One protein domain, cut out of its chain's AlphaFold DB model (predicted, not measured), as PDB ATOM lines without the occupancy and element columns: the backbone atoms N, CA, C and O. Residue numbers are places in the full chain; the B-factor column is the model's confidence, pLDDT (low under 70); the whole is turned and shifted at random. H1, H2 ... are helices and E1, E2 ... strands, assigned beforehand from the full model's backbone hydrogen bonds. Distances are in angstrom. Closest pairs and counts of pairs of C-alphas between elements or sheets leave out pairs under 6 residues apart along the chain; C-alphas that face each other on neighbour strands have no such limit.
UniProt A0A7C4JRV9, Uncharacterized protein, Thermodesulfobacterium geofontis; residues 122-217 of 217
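AT A GLANCE: This is residues 122 to 217 of the 217 residues of an uncharacterized protein of Thermodesulfobacterium geofontis (UniProt A0A7C4JRV9). A small body of two parallel strands side by side, E1 and E2, has helix H2 over one face of the pair and helix H3 near the beginning of H2, while a long tail, residues 188 to 217, stands free and ends in helix H5. The tail starts near H4 at one end of the longest axis and runs past the body to the other end, and it makes the length of the whole. The printed part has 96 residues with five named helices and two named strands, in the order H1, E1, H2, E2, H3, H4, H5; the sheet has the order E1, E2 and is parallel, and the class is mostly helix. The whole is only just loose, close to extended, with a radius of gyration of the C-alphas of 18.6 A, and its C-alphas span 59 by 30 by 26 A.

HOW THE PARTS SIT: The sheet consists of E1, residues 128 to 132, and E2, residues 153 to 157, which are parallel neighbours with 16 degrees between their directions. The C-alphas of residues 130 and 155 face each other at 4.8 A. Across the pair, N 131 and O 155 are within hydrogen-bond range at 2.8 A, as are N 155 and O 129 at 2.8 A. With H2, residues 139 to 151, the two strands form a strand-helix-strand unit, two parallel neighbour strands with a helix between them along the chain, and its crossover is right-handed. The closest C-alphas of H2 and E2 are those of Phe 148 and Ser 154, 6.9 A apart; those of H2 and E1 are Phe 148 and Ile 129, 7.8 A apart. H3, residues 166 to 174, is close to H2 but not clearly touching it: their closest C-alphas, those of Val 142 and Val 174, are 7.0 A apart. H2 and H3 run the same way at a steep tilt of 56 degrees. H1, residues 122 to 125, is joined to E1 by a tight link and is apart from H2 and E2. H4, residues 184 to 188, is apart from H3, and H5, residues 205 to 215, is apart from H4, E1 and E2. Every pair of O i and N i+4 is within hydrogen-bond range in H2, H3, H4 and H5; H1 is too short for such a pair, and its one pair of O i and N i+3 is within range.

IN THESE COORDINATES: E1 runs 13.2 A from its first to its last C-alpha, beginning at C-alpha 128 at (33.630, -45.098, 44.981), and E2 runs 13.4 A. H2 is the longest helix, 18.5 A from C-alpha 139 at (40.156, -30.268, 28.420) to C-alpha 151. H3 is 12.2 A long over nine residues. H1 has four residues and H4 five. H5 is 15.5 A long and ends with C-alpha 215 at (72.533, -33.235, 56.973).

THE WHOLE: The two C-alphas farthest apart are those of Lys 189 and Ser 217, at 59.5 A. Without residues 188 to 217 the body has 66 residues and spans 39 by 28 by 17 A, with a radius of gyration of 12.2 A. The long link is that from H4 to H5, residues 189 to 204, with no named element. The printed part has no cut, and it ends at residue 217, the chain's last residue. The mean pLDDT of the printed part is 72.9, and the model's confidence is low, under 70, at residue 122 and at residues 179 to 217.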
ATOM      1  N   ILE A 122      45.186 -51.550  42.336       67.25
ATOM      2  CA  ILE A 122      44.795 -50.399  43.187       67.25
ATOM      3  C   ILE A 122      43.378 -49.890  42.899       67.25
ATOM      4  O   ILE A 122      42.666 -49.466  43.799       67.25
ATOM      5  N   PHE A 123      42.932 -49.977  41.645       73.12
ATOM      6  CA  PHE A 123      41.579 -49.577  41.257       73.12
ATOM      7  C   PHE A 123      40.509 -50.591  41.663       73.12
ATOM      8  O   PHE A 123      39.352 -50.206  41.799       73.12
ATOM      9  N   ASN A 124      40.881 -51.855  41.892       72.88
ATOM     10  CA  ASN A 124      39.953 -52.858  42.420       72.88
ATOM     11  C   ASN A 124      39.613 -52.595  43.895       72.88
ATOM     12  O   ASN A 124      38.617 -53.116  44.383       72.88
ATOM     13  N   GLU A 125      40.428 -51.798  44.589       79.12
ATOM     14  CA  GLU A 125      40.193 -51.368  45.972       79.12
ATOM     15  C   GLU A 125      39.333 -50.094  46.052       79.12
ATOM     16  O   GLU A 125      38.939 -49.680  47.141       79.12
ATOM     17  N   ILE A 126      39.037 -49.449  44.916       82.19
ATOM     18  CA  ILE A 126      38.250 -48.214  44.883       82.19
ATOM     19  C   ILE A 126      36.773 -48.547  44.668       82.19
ATOM     20  O   ILE A 126      36.318 -48.724  43.538       82.19
ATOM     21  N   ASP A 127      36.012 -48.557  45.761       82.38
ATOM     22  CA  ASP A 127      34.557 -48.755  45.728       82.38
ATOM     23  C   ASP A 127      33.816 -47.558  45.110       82.38
ATOM     24  O   ASP A 127      32.879 -47.714  44.321       82.38
ATOM     25  N   GLU A 128      34.221 -46.338  45.475       87.12
ATOM     26  CA  GLU A 128      33.630 -45.098  44.981       87.12
ATOM     27  C   GLU A 128      34.604 -43.918  45.035       87.12
ATOM     28  O   GLU A 128      35.552 -43.901  45.817       87.12
ATOM     29  N   ILE A 129      34.361 -42.915  44.187       86.69
ATOM     30  CA  ILE A 129      35.180 -41.702  44.080       86.69
ATOM     31  C   ILE A 129      34.301 -40.471  44.272       86.69
ATOM     32  O   ILE A 129      33.220 -40.359  43.696       86.69
ATOM     33  N   TRP A 130      34.796 -39.522  45.060       87.50
ATOM     34  CA  TRP A 130      34.105 -38.280  45.376       87.50
ATOM     35  C   TRP A 130      34.927 -37.102  44.859       87.50
ATOM     36  O   TRP A 130      36.049 -36.868  45.302       87.50
ATOM     37  N   PHE A 131      34.363 -36.357  43.913       87.75
ATOM     38  CA  PHE A 131      34.934 -35.122  43.395       87.75
ATOM     39  C   PHE A 131      34.226 -33.943  44.058       87.75
ATOM     40  O   PHE A 131      32.998 -33.855  44.007       87.75
ATOM     41  N   ILE A 132      34.990 -33.034  44.666       86.06
ATOM     42  CA  ILE A 132      34.461 -31.905  45.443       86.06
ATOM     43  C   ILE A 132      35.230 -30.633  45.071       86.06
ATOM     44  O   ILE A 132      36.450 -30.673  44.927       86.06
ATOM     45  N   GLY A 133      34.526 -29.506  44.932       79.88
ATOM     46  CA  GLY A 133      35.157 -28.179  44.889       79.88
ATOM     47  C   GLY A 133      35.917 -27.853  43.599       79.88
ATOM     48  O   GLY A 133      36.985 -27.250  43.651       79.88
ATOM     49  N   PHE A 134      35.383 -28.235  42.437       84.38
ATOM     50  CA  PHE A 134      36.005 -27.977  41.134       84.38
ATOM     51  C   PHE A 134      35.032 -27.278  40.172       84.38
ATOM     52  O   PHE A 134      33.829 -27.536  40.167       84.38
ATOM     53  N   ALA A 135      35.564 -26.389  39.335       86.38
ATOM     54  CA  ALA A 135      34.850 -25.710  38.256       86.38
ATOM     55  C   ALA A 135      35.857 -25.205  37.207       86.38
ATOM     56  O   ALA A 135      37.052 -25.147  37.486       86.38
ATOM     57  N   ALA A 136      35.379 -24.833  36.013       87.88
ATOM     58  CA  ALA A 136      36.218 -24.356  34.899       87.88
ATOM     59  C   ALA A 136      37.371 -25.304  34.533       87.88
ATOM     60  O   ALA A 136      38.516 -24.896  34.334       87.88
ATOM     61  N   LEU A 137      37.030 -26.585  34.413       92.12
ATOM     62  CA  LEU A 137      37.962 -27.633  34.024       92.12
ATOM     63  C   LEU A 137      38.527 -27.385  32.622       92.12
ATOM     64  O   LEU A 137      37.789 -27.098  31.674       92.12
ATOM     65  N   ARG A 138      39.837 -27.573  32.474       94.31
ATOM     66  CA  ARG A 138      40.505 -27.633  31.171       94.31
ATOM     67  C   ARG A 138      40.259 -28.979  30.505       94.31
ATOM     68  O   ARG A 138      39.872 -29.953  31.153       94.31
ATOM     69  N   LYS A 139      40.499 -29.067  29.195       94.62
ATOM     70  CA  LYS A 139      40.156 -30.268  28.420       94.62
ATOM     71  C   LYS A 139      40.785 -31.548  28.976       94.62
ATOM     72  O   LYS A 139      40.111 -32.573  29.026       94.62
ATOM     73  N   VAL A 140      42.044 -31.500  29.415       95.25
ATOM     74  CA  VAL A 140      42.700 -32.662  30.038       95.25
ATOM     75  C   VAL A 140      41.987 -33.101  31.314       95.25
ATOM     76  O   VAL A 140      41.754 -34.291  31.495       95.25
ATOM     77  N   GLU A 141      41.600 -32.161  32.172       94.94
ATOM     78  CA  GLU A 141      40.905 -32.451  33.428       94.94
ATOM     79  C   GLU A 141      39.512 -33.032  33.155       94.94
ATOM     80  O   GLU A 141      39.138 -34.031  33.764       94.94
ATOM     81  N   VAL A 142      38.780 -32.488  32.173       94.88
ATOM     82  CA  VAL A 142      37.496 -33.050  31.717       94.88
ATOM     83  C   VAL A 142      37.661 -34.500  31.259       94.88
ATOM     84  O   VAL A 142      36.870 -35.354  31.648       94.88
ATOM     85  N   GLU A 143      38.679 -34.797  30.449       94.50
ATOM     86  CA  GLU A 143      38.932 -36.159  29.960       94.50
ATOM     87  C   GLU A 143      39.268 -37.131  31.105       94.50
ATOM     88  O   GLU A 143      38.778 -38.261  31.108       94.50
ATOM     89  N   ILE A 144      40.040 -36.687  32.101       93.06
ATOM     90  CA  ILE A 144      40.363 -37.478  33.298       93.06
ATOM     91  C   ILE A 144      39.101 -37.742  34.132       93.06
ATOM     92  O   ILE A 144      38.818 -38.886  34.482       93.06
ATOM     93  N   LEU A 145      38.312 -36.709  34.434       93.56
ATOM     94  CA  LEU A 145      37.108 -36.853  35.259       93.56
ATOM     95  C   LEU A 145      36.041 -37.705  34.563       93.56
ATOM     96  O   LEU A 145      35.391 -38.519  35.221       93.56
ATOM     97  N   LYS A 146      35.887 -37.583  33.237       92.38
ATOM     98  CA  LYS A 146      35.008 -38.469  32.457       92.38
ATOM     99  C   LYS A 146      35.439 -39.926  32.545       92.38
ATOM    100  O   LYS A 146      34.587 -40.783  32.750       92.38
ATOM    101  N   TYR A 147      36.741 -40.201  32.457       90.44
ATOM    102  CA  TYR A 147      37.246 -41.560  32.635       90.44
ATOM    103  C   TYR A 147      36.809 -42.138  33.988       90.44
ATOM    104  O   TYR A 147      36.262 -43.238  34.038       90.44
ATOM    105  N   PHE A 148      36.989 -41.389  35.080       89.38
ATOM    106  CA  PHE A 148      36.590 -41.867  36.406       89.38
ATOM    107  C   PHE A 148      35.077 -42.041  36.539       89.38
ATOM    108  O   PHE A 148      34.629 -43.075  37.030       89.38
ATOM    109  N   LYS A 149      34.291 -41.093  36.015       89.19
ATOM    110  CA  LYS A 149      32.825 -41.185  35.952       89.19
ATOM    111  C   LYS A 149      32.349 -42.471  35.270       89.19
ATOM    112  O   LYS A 149      31.376 -43.068  35.713       89.19
ATOM    113  N   GLU A 150      33.001 -42.873  34.182       88.50
ATOM    114  CA  GLU A 150      32.632 -44.061  33.404       88.50
ATOM    115  C   GLU A 150      33.088 -45.375  34.047       88.50
ATOM    116  O   GLU A 150      32.516 -46.430  33.764       88.50
ATOM    117  N   LYS A 151      34.143 -45.337  34.866       85.88
ATOM    118  CA  LYS A 151      34.801 -46.535  35.403       85.88
ATOM    119  C   LYS A 151      34.455 -46.854  36.846       85.88
ATOM    120  O   LYS A 151      34.484 -48.025  37.207       85.88
ATOM    121  N   PHE A 152      34.109 -45.848  37.637       86.00
ATOM    122  CA  PHE A 152      33.857 -45.987  39.063       86.00
ATOM    123  C   PHE A 152      32.508 -45.394  39.422       86.00
ATOM    124  O   PHE A 152      32.008 -44.473  38.768       86.00
ATOM    125  N   LYS A 153      31.953 -45.867  40.536       85.06
ATOM    126  CA  LYS A 153      30.838 -45.199  41.197       85.06
ATOM    127  C   LYS A 153      31.317 -43.819  41.664       85.06
ATOM    128  O   LYS A 153      32.011 -43.705  42.666       85.06
ATOM    129  N   SER A 154      30.993 -42.784  40.895       87.06
ATOM    130  CA  SER A 154      31.534 -41.435  41.088       87.06
ATOM    131  C   SER A 154      30.454 -40.445  41.513       87.06
ATOM    132  O   SER A 154      29.365 -40.425  40.934       87.06
ATOM    133  N   TYR A 155      30.778 -39.586  42.475       83.56
ATOM    134  CA  TYR A 155      29.932 -38.492  42.951       83.56
ATOM    135  C   TYR A 155      30.616 -37.156  42.686       83.56
ATOM    136  O   TYR A 155      31.821 -37.023  42.880       83.56
ATOM    137  N   PHE A 156      29.842 -36.167  42.246       84.56
ATOM    138  CA  PHE A 156      30.340 -34.846  41.868       84.56
ATOM    139  C   PHE A 156      29.580 -33.791  42.663       84.56
ATOM    140  O   PHE A 156      28.423 -33.504  42.360       84.56
ATOM    141  N   ILE A 157      30.233 -33.242  43.683       81.06
ATOM    142  CA  ILE A 157      29.632 -32.326  44.649       81.06
ATOM    143  C   ILE A 157      30.052 -30.896  44.323       81.06
ATOM    144  O   ILE A 157      31.242 -30.576  44.247       81.06
ATOM    145  N   PHE A 158      29.048 -30.036  44.177       79.25
ATOM    146  CA  PHE A 158      29.207 -28.613  43.919       79.25
ATOM    147  C   PHE A 158      28.507 -27.822  45.016       79.25
ATOM    148  O   PHE A 158      27.352 -28.092  45.334       79.25
ATOM    149  N   GLU A 159      29.192 -26.817  45.548       74.94
ATOM    150  CA  GLU A 159      28.569 -25.792  46.376       74.94
ATOM    151  C   GLU A 159      28.228 -24.598  45.478       74.94
ATOM    152  O   GLU A 159      29.104 -24.017  44.834       74.94
ATOM    153  N   ALA A 160      26.941 -24.265  45.377       74.62
ATOM    154  CA  ALA A 160      26.464 -23.176  44.537       74.62
ATOM    155  C   ALA A 160      25.275 -22.469  45.190       74.62
ATOM    156  O   ALA A 160      24.320 -23.114  45.615       74.62
ATOM    157  N   TYR A 161      25.315 -21.136  45.218       75.06
ATOM    158  CA  TYR A 161      24.142 -20.324  45.538       75.06
ATOM    159  C   TYR A 161      23.182 -20.283  44.347       75.06
ATOM    160  O   TYR A 161      23.612 -20.354  43.194       75.06
ATOM    161  N   GLU A 162      21.892 -20.103  44.623       77.81
ATOM    162  CA  GLU A 162      20.906 -19.818  43.583       77.81
ATOM    163  C   GLU A 162      20.908 -18.317  43.230       77.81
ATOM    164  O   GLU A 162      20.865 -17.478  44.135       77.81
ATOM    165  N   PRO A 163      20.936 -17.943  41.934       81.94
ATOM    166  CA  PRO A 163      20.959 -18.822  40.763       81.94
ATOM    167  C   PRO A 163      22.344 -19.437  40.495       81.94
ATOM    168  O   PRO A 163      23.357 -18.740  40.570       81.94
ATOM    169  N   ILE A 164      22.378 -20.708  40.069       81.94
ATOM    170  CA  ILE A 164      23.633 -21.434  39.792       81.94
ATOM    171  C   ILE A 164      24.561 -20.633  38.837       81.94
ATOM    172  O   ILE A 164      24.179 -20.333  37.690       81.94
ATOM    173  N   PRO A 165      25.814 -20.337  39.244       85.75
ATOM    174  CA  PRO A 165      26.807 -19.656  38.412       85.75
ATOM    175  C   PRO A 165      27.042 -20.341  37.058       85.75
ATOM    176  O   PRO A 165      27.087 -21.569  36.970       85.75
ATOM    177  N   SER A 166      27.235 -19.562  35.984       88.56
ATOM    178  CA  SER A 166      27.454 -20.099  34.624       88.56
ATOM    179  C   SER A 166      28.629 -21.073  34.552       88.56
ATOM    180  O   SER A 166      28.504 -22.129  33.948       88.56
ATOM    181  N   ILE A 167      29.719 -20.776  35.258       89.00
ATOM    182  CA  ILE A 167      30.918 -21.620  35.337       89.00
ATOM    183  C   ILE A 167      30.622 -23.038  35.859       89.00
ATOM    184  O   ILE A 167      31.205 -24.015  35.384       89.00
ATOM    185  N   ILE A 168      29.677 -23.172  36.796       87.38
ATOM    186  CA  ILE A 168      29.240 -24.464  37.335       87.38
ATOM    187  C   ILE A 168      28.347 -25.169  36.311       87.38
ATOM    188  O   ILE A 168      28.538 -26.352  36.044       87.38
ATOM    189  N   ARG A 169      27.432 -24.437  35.662       86.31
ATOM    190  CA  ARG A 169      26.574 -24.983  34.593       86.31
ATOM    191  C   ARG A 169      27.388 -25.510  33.409       86.31
ATOM    192  O   ARG A 169      27.119 -26.604  32.917       86.31
ATOM    193  N   ASP A 170      28.412 -24.773  32.993       90.38
ATOM    194  CA  ASP A 170      29.333 -25.188  31.935       90.38
ATOM    195  C   ASP A 170      30.119 -26.433  32.357       90.38
ATOM    196  O   ASP A 170      30.240 -27.370  31.570       90.38
ATOM    197  N   THR A 171      30.570 -26.490  33.616       91.00
ATOM    198  CA  THR A 171      31.267 -27.658  34.181       91.00
ATOM    199  C   THR A 171      30.379 -28.908  34.167       91.00
ATOM    200  O   THR A 171      30.809 -29.962  33.695       91.00
ATOM    201  N   LEU A 172      29.118 -28.800  34.602       89.00
ATOM    202  CA  LEU A 172      28.160 -29.904  34.504       89.00
ATOM    203  C   LEU A 172      27.969 -30.360  33.061       89.00
ATOM    204  O   LEU A 172      27.977 -31.558  32.781       89.00
ATOM    205  N   LYS A 173      27.811 -29.405  32.139       90.50
ATOM    206  CA  LYS A 173      27.580 -29.689  30.726       90.50
ATOM    207  C   LYS A 173      28.757 -30.439  30.111       90.50
ATOM    208  O   LYS A 173      28.537 -31.445  29.442       90.50
ATOM    209  N   VAL A 174      29.993 -29.986  30.337       92.81
ATOM    210  CA  VAL A 174      31.175 -30.659  29.771       92.81
ATOM    211  C   VAL A 174      31.391 -32.040  30.374       92.81
ATOM    212  O   VAL A 174      31.854 -32.921  29.655       92.81
ATOM    213  N   LEU A 175      31.018 -32.258  31.640       91.88
ATOM    214  CA  LEU A 175      31.063 -33.564  32.306       91.88
ATOM    215  C   LEU A 175      29.821 -34.431  32.051       91.88
ATOM    216  O   LEU A 175      29.774 -35.568  32.523       91.88
ATOM    217  N   GLU A 176      28.832 -33.931  31.305       91.12
ATOM    218  CA  GLU A 176      27.554 -34.605  31.036       91.12
ATOM    219  C   GLU A 176      26.838 -35.033  32.331       91.12
ATOM    220  O   GLU A 176      26.365 -36.166  32.465       91.12
ATOM    221  N   LEU A 177      26.840 -34.157  33.335       86.62
ATOM    222  CA  LEU A 177      26.169 -34.358  34.617       86.62
ATOM    223  C   LEU A 177      24.770 -33.735  34.579       86.62
ATOM    224  O   LEU A 177      24.568 -32.664  34.006       86.62
ATOM    225  N   ASP A 178      23.798 -34.412  35.191       73.81
ATOM    226  CA  ASP A 178      22.439 -33.882  35.336       73.81
ATOM    227  C   ASP A 178      22.430 -32.801  36.431       73.81
ATOM    228  O   ASP A 178      23.011 -32.986  37.501       73.81
ATOM    229  N   TYR A 179      21.734 -31.687  36.192       65.81
ATOM    230  CA  TYR A 179      21.529 -30.605  37.162       65.81
ATOM    231  C   TYR A 179      20.952 -31.084  38.496       65.81
ATOM    232  O   TYR A 179      21.210 -30.472  39.531       65.81
ATOM    233  N   LYS A 180      20.226 -32.210  38.502       65.12
ATOM    234  CA  LYS A 180      19.747 -32.847  39.737       65.12
ATOM    235  C   LYS A 180      20.876 -33.175  40.718       65.12
ATOM    236  O   LYS A 180      20.613 -33.239  41.907       65.12
ATOM    237  N   TRP A 181      22.114 -33.335  40.248       61.56
ATOM    238  CA  TRP A 181      23.290 -33.646  41.070       61.56
ATOM    239  C   TRP A 181      23.838 -32.426  41.823       61.56
ATOM    240  O   TRP A 181      24.777 -32.574  42.597       61.56
ATOM    241  N   ILE A 182      23.283 -31.231  41.590       60.66
ATOM    242  CA  ILE A 182      23.568 -30.014  42.368       60.66
ATOM    243  C   ILE A 182      22.497 -29.779  43.440       60.66
ATOM    244  O   ILE A 182      22.758 -29.110  44.433       60.66
ATOM    245  N   SER A 183      21.293 -30.329  43.268       59.78
ATOM    246  CA  SER A 183      20.203 -30.109  44.217       59.78
ATOM    247  C   SER A 183      20.517 -30.779  45.565       59.78
ATOM    248  O   SER A 183      20.821 -31.977  45.572       59.78
ATOM    249  N   PRO A 184      20.399 -30.055  46.698       59.62
ATOM    250  CA  PRO A 184      20.532 -30.636  48.036       59.62
ATOM    251  C   PRO A 184      19.663 -31.889  48.215       59.62
ATOM    252  O   PRO A 184      20.142 -32.912  48.703       59.62
ATOM    253  N   ASP A 185      18.443 -31.869  47.665       60.75
ATOM    254  CA  ASP A 185      17.476 -32.971  47.683       60.75
ATOM    255  C   ASP A 185      18.017 -34.300  47.125       60.75
ATOM    256  O   ASP A 185      17.506 -35.370  47.468       60.75
ATOM    257  N   TYR A 186      19.003 -34.267  46.218       60.94
ATOM    258  CA  TYR A 186      19.615 -35.477  45.659       60.94
ATOM    259  C   TYR A 186      20.533 -36.176  46.667       60.94
ATOM    260  O   TYR A 186      20.589 -37.408  46.687       60.94
ATOM    261  N   TYR A 187      21.231 -35.406  47.505       56.78
ATOM    262  CA  TYR A 187      22.139 -35.930  48.526       56.78
ATOM    263  C   TYR A 187      21.421 -36.210  49.845       56.78
ATOM    264  O   TYR A 187      21.698 -37.234  50.458       56.78
ATOM    265  N   GLU A 188      20.444 -35.387  50.231       61.06
ATOM    266  CA  GLU A 188      19.645 -35.581  51.452       61.06
ATOM    267  C   GLU A 188      18.840 -36.890  51.443       61.06
ATOM    268  O   GLU A 188      18.566 -37.469  52.490       61.06
ATOM    269  N   LYS A 189      18.477 -37.394  50.256       58.69
ATOM    270  CA  LYS A 189      17.757 -38.669  50.092       58.69
ATOM    271  C   LYS A 189      18.664 -39.897  50.081       58.69
ATOM    272  O   LYS A 189      18.151 -41.015  50.039       58.69
ATOM    273  N   LYS A 190      19.988 -39.726  50.061       58.47
ATOM    274  CA  LYS A 190      20.926 -40.847  50.140       58.47
ATOM    275  C   LYS A 190      21.330 -41.051  51.594       58.47
ATOM    276  O   LYS A 190      21.800 -40.125  52.240       58.47
ATOM    277  N   GLU A 191      21.210 -42.284  52.083       54.22
ATOM    278  CA  GLU A 191      21.925 -42.708  53.289       54.22
ATOM    279  C   GLU A 191      23.427 -42.694  52.976       54.22
ATOM    280  O   GLU A 191      23.999 -43.665  52.474       54.22
ATOM    281  N   ILE A 192      24.062 -41.545  53.192       58.59
ATOM    282  CA  ILE A 192      25.509 -41.403  53.106       58.59
ATOM    283  C   ILE A 192      26.061 -41.973  54.411       58.59
ATOM    284  O   ILE A 192      25.833 -41.416  55.481       58.59
ATOM    285  N   LYS A 193      26.753 -43.114  54.336       56.06
ATOM    286  CA  LYS A 193      27.583 -43.571  55.457       56.06
ATOM    287  C   LYS A 193      28.649 -42.512  55.711       56.06
ATOM    288  O   LYS A 193      29.238 -42.025  54.748       56.06
ATOM    289  N   ASP A 194      28.901 -42.193  56.979       52.12
ATOM    290  CA  ASP A 194      29.942 -41.233  57.346       52.12
ATOM    291  C   ASP A 194      31.260 -41.594  56.639       52.12
ATOM    292  O   ASP A 194      31.724 -42.738  56.759       52.12
ATOM    293  N   PRO A 195      31.851 -40.669  55.859       54.31
ATOM    294  CA  PRO A 195      33.062 -40.962  55.119       54.31
ATOM    295  C   PRO A 195      34.189 -41.270  56.103       54.31
ATOM    296  O   PRO A 195      34.446 -40.519  57.045       54.31
ATOM    297  N   GLN A 196      34.904 -42.366  55.861       47.00
ATOM    298  CA  GLN A 196      36.164 -42.608  56.547       47.00
ATOM    299  C   GLN A 196      37.227 -41.724  55.899       47.00
ATOM    300  O   GLN A 196      37.710 -42.000  54.802       47.00
ATOM    301  N   ILE A 197      37.545 -40.616  56.560       47.44
ATOM    302  CA  ILE A 197      38.584 -39.694  56.111       47.44
ATOM    303  C   ILE A 197      39.936 -40.268  56.536       47.44
ATOM    304  O   ILE A 197      40.241 -40.351  57.725       47.44
ATOM    305  N   TYR A 198      40.753 -40.641  55.554       45.88
ATOM    306  CA  TYR A 198      42.142 -41.031  55.767       45.88
ATOM    307  C   TYR A 198      43.042 -39.840  55.445       45.88
ATOM    308  O   TYR A 198      43.093 -39.374  54.307       45.88
ATOM    309  N   PHE A 199      43.751 -39.338  56.453       44.50
ATOM    310  CA  PHE A 199      44.800 -38.347  56.255       44.50
ATOM    311  C   PHE A 199      46.104 -39.080  55.962       44.50
ATOM    312  O   PHE A 199      46.638 -39.781  56.818       44.50
ATOM    313  N   TYR A 200      46.611 -38.919  54.745       43.88
ATOM    314  CA  TYR A 200      47.959 -39.341  54.398       43.88
ATOM    315  C   TYR A 200      48.878 -38.138  54.589       43.88
ATOM    316  O   TYR A 200      48.781 -37.161  53.847       43.88
ATOM    317  N   GLU A 201      49.743 -38.187  55.602       44.72
ATOM    318  CA  GLU A 201      50.817 -37.206  55.739       44.72
ATOM    319  C   GLU A 201      51.777 -37.377  54.563       44.72
ATOM    320  O   GLU A 201      52.460 -38.394  54.427       44.72
ATOM    321  N   THR A 202      51.815 -36.382  53.683       51.25
ATOM    322  CA  THR A 202      52.925 -36.224  52.754       51.25
ATOM    323  C   THR A 202      53.995 -35.394  53.449       51.25
ATOM    324  O   THR A 202      53.694 -34.507  54.253       51.25
ATOM    325  N   THR A 203      55.262 -35.690  53.180       48.44
ATOM    326  CA  THR A 203      56.357 -34.864  53.678       48.44
ATOM    327  C   THR A 203      56.203 -33.447  53.132       48.44
ATOM    328  O   THR A 203      56.142 -33.231  51.921       48.44
ATOM    329  N   ASP A 204      56.113 -32.468  54.035       51.97
ATOM    330  CA  ASP A 204      56.153 -31.053  53.675       51.97
ATOM    331  C   ASP A 204      57.465 -30.793  52.909       51.97
ATOM    332  O   ASP A 204      58.547 -31.029  53.469       51.97
ATOM    333  N   PRO A 205      57.417 -30.291  51.661       58.06
ATOM    334  CA  PRO A 205      58.617 -29.943  50.908       58.06
ATOM    335  C   PRO A 205      59.557 -29.014  51.696       58.06
ATOM    336  O   PRO A 205      60.778 -29.101  51.562       58.06
ATOM    337  N   HIS A 206      59.022 -28.148  52.566       56.00
ATOM    338  CA  HIS A 206      59.826 -27.294  53.440       56.00
ATOM    339  C   HIS A 206      60.550 -28.065  54.549       56.00
ATOM    340  O   HIS A 206      61.658 -27.668  54.935       56.00
ATOM    341  N   LEU A 207      59.965 -29.153  55.063       52.41
ATOM    342  CA  LEU A 207      60.630 -30.030  56.025       52.41
ATOM    343  C   LEU A 207      61.751 -30.813  55.348       52.41
ATOM    344  O   LEU A 207      62.852 -30.814  55.895       52.41
ATOM    345  N   GLU A 208      61.526 -31.358  54.147       54.59
ATOM    346  CA  GLU A 208      62.559 -32.068  53.375       54.59
ATOM    347  C   GLU A 208      63.784 -31.185  53.108       54.59
ATOM    348  O   GLU A 208      64.920 -31.595  53.371       54.59
ATOM    349  N   ILE A 209      63.556 -29.936  52.686       53.72
ATOM    350  CA  ILE A 209      64.619 -28.952  52.453       53.72
ATOM    351  C   ILE A 209      65.380 -28.651  53.754       53.72
ATOM    352  O   ILE A 209      66.612 -28.651  53.761       53.72
ATOM    353  N   LYS A 210      64.687 -28.443  54.885       53.62
ATOM    354  CA  LYS A 210      65.344 -28.196  56.185       53.62
ATOM    355  C   LYS A 210      66.173 -29.385  56.669       53.62
ATOM    356  O   LYS A 210      67.258 -29.175  57.211       53.62
ATOM    357  N   SER A 211      65.683 -30.612  56.502       57.50
ATOM    358  CA  SER A 211      66.446 -31.817  56.846       57.50
ATOM    359  C   SER A 211      67.663 -32.001  55.945       57.50
ATOM    360  O   SER A 211      68.727 -32.345  56.455       57.50
ATOM    361  N   ALA A 212      67.552 -31.687  54.651       53.12
ATOM    362  CA  ALA A 212      68.693 -31.697  53.745       53.12
ATOM    363  C   ALA A 212      69.765 -30.695  54.203       53.12
ATOM    364  O   ALA A 212      70.920 -31.074  54.344       53.12
ATOM    365  N   PHE A 213      69.399 -29.458  54.556       48.66
ATOM    366  CA  PHE A 213      70.372 -28.481  55.068       48.66
ATOM    367  C   PHE A 213      71.049 -28.915  56.378       48.66
ATOM    368  O   PHE A 213      72.244 -28.684  56.542       48.66
ATOM    369  N   ARG A 214      70.330 -29.587  57.288       47.97
ATOM    370  CA  ARG A 214      70.909 -30.117  58.539       47.97
ATOM    371  C   ARG A 214      71.844 -31.309  58.335       47.97
ATOM    372  O   ARG A 214      72.731 -31.494  59.152       47.97
ATOM    373  N   ALA A 215      71.654 -32.106  57.285       49.75
ATOM    374  CA  ALA A 215      72.533 -33.235  56.973       49.75
ATOM    375  C   ALA A 215      73.880 -32.806  56.351       49.75
ATOM    376  O   ALA A 215      74.807 -33.609  56.299       49.75
ATOM    377  N   TYR A 216      73.981 -31.552  55.895       45.72
ATOM    378  CA  TYR A 216      75.197 -30.939  55.340       45.72
ATOM    379  C   TYR A 216      75.772 -29.815  56.229       45.72
ATOM    380  O   TYR A 216      76.620 -29.050  55.769       45.72
ATOM    381  N   SER A 217      75.301 -29.706  57.479       40.97
ATOM    382  CA  SER A 217      75.870 -28.852  58.539       40.97
ATOM    383  C   SER A 217      76.725 -29.693  59.479       40.97
ATOM    384  O   SER A 217      77.761 -29.177  59.945       40.97
TER     385      SER A 217